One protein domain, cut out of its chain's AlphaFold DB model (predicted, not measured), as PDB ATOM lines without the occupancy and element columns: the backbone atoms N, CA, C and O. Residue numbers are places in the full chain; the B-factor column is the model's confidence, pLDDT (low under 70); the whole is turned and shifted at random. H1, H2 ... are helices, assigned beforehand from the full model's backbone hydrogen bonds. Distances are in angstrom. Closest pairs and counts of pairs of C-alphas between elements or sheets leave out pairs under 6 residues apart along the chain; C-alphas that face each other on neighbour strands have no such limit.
ATOM      1  N   VAL A  78      38.988  36.694  44.547       61.66
ATOM      2  CA  VAL A  78      37.855  37.609  44.358       61.66
ATOM      3  C   VAL A  78      36.867  37.000  43.362       61.66
ATOM      4  O   VAL A  78      37.140  36.933  42.162       61.66
ATOM      5  N   SER A  79      35.716  36.558  43.865       59.50
ATOM      6  CA  SER A  79      34.629  36.043  43.041       59.50
ATOM      7  C   SER A  79      33.946  37.203  42.323       59.50
ATOM      8  O   SER A  79      33.506  38.168  42.949       59.50
ATOM      9  N   LYS A  80      33.836  37.117  40.995       57.44
ATOM     10  CA  LYS A  80      33.018  38.052  40.216       57.44
ATOM     11  C   LYS A  80      31.572  37.572  40.260       57.44
ATOM     12  O   LYS A  80      31.232  36.582  39.621       57.44
ATOM     13  N   ILE A  81      30.736  38.274  41.017       60.97
ATOM     14  CA  ILE A  81      29.292  38.031  41.041       60.97
ATOM     15  C   ILE A  81      28.678  38.791  39.865       60.97
ATOM     16  O   ILE A  81      28.811  40.010  39.770       60.97
ATOM     17  N   GLY A  82      28.032  38.065  38.957       61.88
ATOM     18  CA  GLY A  82      27.288  38.629  37.837       61.88
ATOM     19  C   GLY A  82      25.885  38.044  37.798       61.88
ATOM     20  O   GLY A  82      25.706  36.851  38.034       61.88
ATOM     21  N   TYR A  83      24.892  38.878  37.502       62.22
ATOM     22  CA  TYR A  83      23.536  38.397  37.261       62.22
ATOM     23  C   TYR A  83      23.464  37.717  35.896       62.22
ATOM     24  O   TYR A  83      23.992  38.231  34.905       62.22
ATOM     25  N   LEU A  84      22.785  36.572  35.839       65.62
ATOM     26  CA  LEU A  84      22.393  35.992  34.563       65.62
ATOM     27  C   LEU A  84      21.351  36.908  33.897       65.62
ATOM     28  O   LEU A  84      20.519  37.494  34.596       65.62
ATOM     29  N   PRO A  85      21.392  37.068  32.563       63.62
ATOM     30  CA  PRO A  85      20.403  37.865  31.850       63.62
ATOM     31  C   PRO A  85      19.000  37.285  32.063       63.62
ATOM     32  O   PRO A  85      18.805  36.074  31.967       63.62
ATOM     33  N   VAL A  86      18.032  38.160  32.345       67.75
ATOM     34  CA  VAL A  86      16.625  37.779  32.516       67.75
ATOM     35  C   VAL A  86      16.085  37.290  31.174       67.75
ATOM     36  O   VAL A  86      16.186  37.995  30.170       67.75
ATOM     37  N   ILE A  87      15.527  36.081  31.156       68.62
ATOM     38  CA  ILE A  87      14.857  35.517  29.984       68.62
ATOM     39  C   ILE A  87      13.355  35.681  30.192       68.62
ATOM     40  O   ILE A  87      12.800  35.125  31.136       68.62
ATOM     41  N   ASP A  88      12.711  36.440  29.308       61.19
ATOM     42  CA  ASP A  88      11.259  36.611  29.300       61.19
ATOM     43  C   ASP A  88      10.610  35.444  28.543       61.19
ATOM     44  O   ASP A  88      10.362  35.505  27.337       61.19
ATOM     45  N   ALA A  89      10.463  34.312  29.230       65.81
ATOM     46  CA  ALA A  89       9.842  33.107  28.695       65.81
ATOM     47  C   ALA A  89       9.163  32.304  29.818       65.81
ATOM     48  O   ALA A  89       9.542  32.439  30.986       65.81
ATOM     49  N   PRO A  90       8.182  31.436  29.500       67.81
ATOM     50  CA  PRO A  90       7.585  30.552  30.491       67.81
ATOM     51  C   PRO A  90       8.668  29.700  31.159       67.81
ATOM     52  O   PRO A  90       9.411  28.978  30.489       67.81
ATOM     53  N   VAL A  91       8.738  29.788  32.488       60.69
ATOM     54  CA  VAL A  91       9.779  29.163  33.325       60.69
ATOM     55  C   VAL A  91       9.784  27.632  33.182       60.69
ATOM     56  O   VAL A  91      10.795  26.982  33.410       60.69
ATOM     57  N   THR A  92       8.675  27.042  32.735       64.31
ATOM     58  CA  THR A  92       8.484  25.591  32.609       64.31
ATOM     59  C   THR A  92       8.752  25.025  31.214       64.31
ATOM     60  O   THR A  92       8.688  23.804  31.040       64.31
ATOM     61  N   ASP A  93       9.054  25.867  30.220       79.06
ATOM     62  CA  ASP A  93       9.363  25.385  28.875       79.06
ATOM     63  C   ASP A  93      10.795  24.823  28.815       79.06
ATOM     64  O   ASP A  93      11.771  25.472  29.197       79.06
ATOM     65  N   ILE A  94      10.928  23.600  28.296       79.44
ATOM     66  CA  ILE A  94      12.212  22.916  28.083       79.44
ATOM     67  C   ILE A  94      13.150  23.779  27.230       79.44
ATOM     68  O   ILE A  94      14.360  23.814  27.475       79.44
ATOM     69  N   ALA A  95      12.611  24.510  26.249       79.25
ATOM     70  CA  ALA A  95      13.408  25.397  25.405       79.25
ATOM     71  C   ALA A  95      14.049  26.542  26.211       79.25
ATOM     72  O   ALA A  95      15.218  26.879  25.985       79.25
ATOM     73  N   THR A  96      13.321  27.090  27.187       82.38
ATOM     74  CA  THR A  96      13.813  28.123  28.105       82.38
ATOM     75  C   THR A  96      14.957  27.582  28.955       82.38
ATOM     76  O   THR A  96      16.042  28.162  28.966       82.38
ATOM     77  N   VAL A  97      14.768  26.421  29.593       83.12
ATOM     78  CA  VAL A  97      15.790  25.799  30.455       83.12
ATOM     79  C   VAL A  97      17.056  25.459  29.669       83.12
ATOM     80  O   VAL A  97      18.165  25.767  30.102       83.12
ATOM     81  N   ASN A  98      16.917  24.905  28.464       84.94
ATOM     82  CA  ASN A  98      18.056  24.608  27.594       84.94
ATOM     83  C   ASN A  98      18.819  25.880  27.189       84.94
ATOM     84  O   ASN A  98      20.050  25.895  27.134       84.94
ATOM     85  N   THR A  99      18.093  26.971  26.935       84.19
ATOM     86  CA  THR A  99      18.701  28.271  26.633       84.19
ATOM     87  C   THR A  99      19.506  28.786  27.820       84.19
ATOM     88  O   THR A  99      20.654  29.181  27.618       84.19
ATOM     89  N   ILE A 100      18.964  28.698  29.042       84.56
ATOM     90  CA  ILE A 100      19.673  29.063  30.281       84.56
ATOM     91  C   ILE A 100      20.961  28.251  30.414       84.56
ATOM     92  O   ILE A 100      22.031  28.836  30.564       84.56
ATOM     93  N   LEU A 101      20.888  26.921  30.296       86.62
ATOM     94  CA  LEU A 101      22.052  26.039  30.433       86.62
ATOM     95  C   LEU A 101      23.155  26.372  29.418       86.62
ATOM     96  O   LEU A 101      24.323  26.508  29.785       86.62
ATOM     97  N   ARG A 102      22.794  26.574  28.146       86.75
ATOM     98  CA  ARG A 102      23.752  26.965  27.097       86.75
ATOM     99  C   ARG A 102      24.364  28.338  27.353       86.75
ATOM    100  O   ARG A 102      25.562  28.522  27.136       86.75
ATOM    101  N   HIS A 103      23.566  29.294  27.822       85.62
ATOM    102  CA  HIS A 103      24.058  30.618  28.191       85.62
ATOM    103  C   HIS A 103      25.038  30.549  29.362       85.62
ATOM    104  O   HIS A 103      26.102  31.160  29.293       85.62
ATOM    105  N   SER A 104      24.725  29.768  30.393       85.25
ATOM    106  CA  SER A 104      25.598  29.556  31.547       85.25
ATOM    107  C   SER A 104      26.953  28.973  31.143       85.25
ATOM    108  O   SER A 104      27.987  29.472  31.586       85.25
ATOM    109  N   VAL A 105      26.974  27.989  30.238       85.81
ATOM    110  CA  VAL A 105      28.230  27.444  29.694       85.81
ATOM    111  C   VAL A 105      28.992  28.492  28.888       85.81
ATOM    112  O   VAL A 105      30.188  28.668  29.100       85.81
ATOM    113  N   SER A 106      28.311  29.254  28.026       86.00
ATOM    114  CA  SER A 106      28.947  30.346  27.277       86.00
ATOM    115  C   SER A 106      29.584  31.389  28.203       86.00
ATOM    116  O   SER A 106      30.698  31.845  27.947       86.00
ATOM    117  N   ILE A 107      28.915  31.747  29.302       84.19
ATOM    118  CA  ILE A 107      29.445  32.662  30.319       84.19
ATOM    119  C   ILE A 107      30.673  32.056  31.002       84.19
ATOM    120  O   ILE A 107      31.689  32.740  31.105       84.19
ATOM    121  N   CYS A 108      30.610  30.784  31.404       84.50
ATOM    122  CA  CYS A 108      31.734  30.063  32.001       84.50
ATOM    123  C   CYS A 108      32.975  30.102  31.091       84.50
ATOM    124  O   CYS A 108      34.045  30.544  31.513       84.50
ATOM    125  N   THR A 109      32.805  29.776  29.803       84.69
ATOM    126  CA  THR A 109      33.878  29.831  28.798       84.69
ATOM    127  C   THR A 109      34.426  31.246  28.611       84.69
ATOM    128  O   THR A 109      35.640  31.444  28.598       84.69
ATOM    129  N   ARG A 110      33.554  32.256  28.493       83.50
ATOM    130  CA  ARG A 110      33.960  33.662  28.302       83.50
ATOM    131  C   ARG A 110      34.716  34.228  29.498       83.50
ATOM    132  O   ARG A 110      35.580  35.082  29.318       83.50
ATOM    133  N   LEU A 111      34.369  33.786  30.701       82.62
ATOM    134  CA  LEU A 111      35.019  34.200  31.939       82.62
ATOM    135  C   LEU A 111      36.241  33.339  32.287       82.62
ATOM    136  O   LEU A 111      36.894  33.635  33.284       82.62
ATOM    137  N   GLN A 112      36.562  32.321  31.473       83.81
ATOM    138  CA  GLN A 112      37.645  31.360  31.717       83.81
ATOM    139  C   GLN A 112      37.556  30.734  33.118       83.81
ATOM    140  O   GLN A 112      38.565  30.540  33.798       83.81
ATOM    141  N   LEU A 113      36.329  30.462  33.569       78.44
ATOM    142  CA  LEU A 113      36.093  29.815  34.854       78.44
ATOM    143  C   LEU A 113      36.324  28.303  34.700       78.44
ATOM    144  O   LEU A 113      35.888  27.732  33.699       78.44
ATOM    145  N   PRO A 114      37.003  27.650  35.661       77.12
ATOM    146  CA  PRO A 114      37.212  26.203  35.616       77.12
ATOM    147  C   PRO A 114      35.896  25.434  35.781       77.12
ATOM    148  O   PRO A 114      35.737  24.359  35.214       77.12
ATOM    149  N   GLU A 115      34.945  26.003  36.524       78.88
ATOM    150  CA  GLU A 115      33.650  25.404  36.820       78.88
ATOM    151  C   GLU A 115      32.578  26.481  37.035       78.88
ATOM    152  O   GLU A 115      32.878  27.638  37.347       78.88
ATOM    153  N   ILE A 116      31.312  26.094  36.864       79.19
ATOM    154  CA  ILE A 116      30.147  26.927  37.172       79.19
ATOM    155  C   ILE A 116      29.103  26.090  37.911       79.19
ATOM    156  O   ILE A 116      28.745  25.000  37.469       79.19
ATOM    157  N   VAL A 117      28.590  26.623  39.020       82.31
ATOM    158  CA  VAL A 117      27.508  26.004  39.797       82.31
ATOM    159  C   VAL A 117      26.205  26.732  39.488       82.31
ATOM    160  O   VAL A 117      26.117  27.951  39.632       82.31
ATOM    161  N   LEU A 118      25.192  25.983  39.053       81.19
ATOM    162  CA  LEU A 118      23.852  26.496  38.770       81.19
ATOM    163  C   LEU A 118      22.873  25.955  39.805       81.19
ATOM    164  O   LEU A 118      22.807  24.749  40.027       81.19
ATOM    165  N   VAL A 119      22.102  26.852  40.416       80.44
ATOM    166  CA  VAL A 119      21.073  26.505  41.397       80.44
ATOM    167  C   VAL A 119      19.710  26.769  40.773       80.44
ATOM    168  O   VAL A 119      19.445  27.871  40.293       80.44
ATOM    169  N   PHE A 120      18.865  25.746  40.778       81.31
ATOM    170  CA  PHE A 120      17.512  25.778  40.238       81.31
ATOM    171  C   PHE A 120      16.511  25.432  41.341       81.31
ATOM    172  O   PHE A 120      16.859  24.732  42.294       81.31
ATOM    173  N   ASP A 121      15.267  25.888  41.198       86.12
ATOM    174  CA  ASP A 121      14.161  25.273  41.931       86.12
ATOM    175  C   ASP A 121      13.913  23.832  41.442       86.12
ATOM    176  O   ASP A 121      14.456  23.397  40.425       86.12
ATOM    177  N   GLU A 122      13.093  23.080  42.174       81.81
ATOM    178  CA  GLU A 122      12.835  21.660  41.915       81.81
ATOM    179  C   GLU A 122      12.270  21.385  40.509       81.81
ATOM    180  O   GLU A 122      12.715  20.456  39.826       81.81
ATOM    181  N   ALA A 123      11.328  22.208  40.036       82.62
ATOM    182  CA  ALA A 123      10.686  22.014  38.739       82.62
ATOM    183  C   ALA A 123      11.659  22.313  37.590       82.62
ATOM    184  O   ALA A 123      11.720  21.568  36.608       82.62
ATOM    185  N   LEU A 124      12.460  23.370  37.732       81.12
ATOM    186  CA  LEU A 124      13.536  23.703  36.801       81.12
ATOM    187  C   LEU A 124      14.644  22.646  36.798       81.12
ATOM    188  O   LEU A 124      15.135  22.274  35.729       81.12
ATOM    189  N   TYR A 125      15.010  22.128  37.971       84.62
ATOM    190  CA  TYR A 125      16.026  21.091  38.105       84.62
ATOM    191  C   TYR A 125      15.617  19.805  37.378       84.62
ATOM    192  O   TYR A 125      16.395  19.278  36.580       84.62
ATOM    193  N   ALA A 126      14.373  19.346  37.560       85.62
ATOM    194  CA  ALA A 126      13.851  18.171  36.862       85.62
ATOM    195  C   ALA A 126      13.936  18.324  35.330       85.62
ATOM    196  O   ALA A 126      14.326  17.396  34.618       85.62
ATOM    197  N   LYS A 127      13.636  19.522  34.813       86.19
ATOM    198  CA  LYS A 127      13.733  19.845  33.381       86.19
ATOM    199  C   LYS A 127      15.178  19.898  32.890       86.19
ATOM    200  O   LYS A 127      15.478  19.364  31.823       86.19
ATOM    201  N   ALA A 128      16.083  20.490  33.665       85.06
ATOM    202  CA  ALA A 128      17.509  20.504  33.352       85.06
ATOM    203  C   ALA A 128      18.083  19.078  33.291       85.06
ATOM    204  O   ALA A 128      18.844  18.745  32.380       85.06
ATOM    205  N   GLN A 129      17.664  18.212  34.216       85.44
ATOM    206  CA  GLN A 129      18.060  16.809  34.246       85.44
ATOM    207  C   GLN A 129      17.503  16.025  33.052       85.44
ATOM    208  O   GLN A 129      18.246  15.251  32.448       85.44
ATOM    209  N   GLN A 130      16.251  16.275  32.657       85.88
ATOM    210  CA  GLN A 130      15.662  15.710  31.441       85.88
ATOM    211  C   GLN A 130      16.492  16.075  30.196       85.88
ATOM    212  O   GLN A 130      16.884  15.193  29.437       85.88
ATOM    213  N   ILE A 131      16.851  17.355  30.030       84.25
ATOM    214  CA  ILE A 131      17.688  17.826  28.911       84.25
ATOM    215  C   ILE A 131      19.053  17.125  28.902       84.25
ATOM    216  O   ILE A 131      19.522  16.722  27.839       84.25
ATOM    217  N   LYS A 132      19.674  16.953  30.076       80.38
ATOM    218  CA  LYS A 132      20.955  16.245  30.229       80.38
ATOM    219  C   LYS A 132      20.871  14.778  29.788       80.38
ATOM    220  O   LYS A 132      21.836  14.243  29.253       80.38
ATOM    221  N   MET A 133      19.744  14.119  30.054       75.81
ATOM    222  CA  MET A 133      19.526  12.707  29.718       75.81
ATOM    223  C   MET A 133      19.147  12.501  28.245       75.81
ATOM    224  O   MET A 133      19.526  11.493  27.653       75.81
ATOM    225  N   GLU A 134      18.413  13.440  27.643       67.75
ATOM    226  CA  GLU A 134      17.852  13.303  26.292       67.75
ATOM    227  C   GLU A 134      18.765  13.815  25.169       67.75
ATOM    228  O   GLU A 134      18.789  13.215  24.095       67.75
ATOM    229  N   GLY A 135      19.530  14.891  25.388       53.91
ATOM    230  CA  GLY A 135      20.446  15.473  24.390       53.91
ATOM    231  C   GLY A 135      21.876  15.079  24.643       53.91
ATOM    232  O   GLY A 135      22.621  14.817  23.672       53.91
TER     233      GLY A 135
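Overview. This is residues 78 to 135 of the 135 residues of an uncharacterized protein of Paramuricea clavata (UniProt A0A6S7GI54). The chain runs lengthwise three times: an unnamed stretch, residues 78 to 93, then helix H1 folding back, then the link 111 to 121 returning; helix H2 then packs crosswise on residues 94 to 101 of H1. The printed part has 58 residues with two named helices, H1 then H2, and no named strand; the class is all helix. It is only just compact, close to loose, with a radius of gyration of the C-alphas of 12.0 A and spans of 33 by 24 by 18 A.

Arrangement. H1, residues 94 to 110, touches H2, residues 122 to 134, with residues 94 to 101 alone. Their closest C-alphas, those of Val 97 and Ala 128, are 6.3 A apart. Their lines are about perpendicular, at 80 degrees. In H1 and H2 every O i to N i+4 pair is within hydrogen-bond range.

Along the chain. H1 begins at C-alpha 94 (12.212, 22.916, 28.083) and measures 24.3 A from first to last C-alpha. H2 measures 18.4 A and ends at C-alpha 134 (17.852, 13.303, 26.292).

Size, cuts and confidence. The two farthest C-alphas, of Val 78 and Glu 134, are 36.3 A apart. The printed part has no cut. The link H1 to H2, 11 residues, is long. Residues 78 to 92 and 134 to 135 have pLDDT under 70.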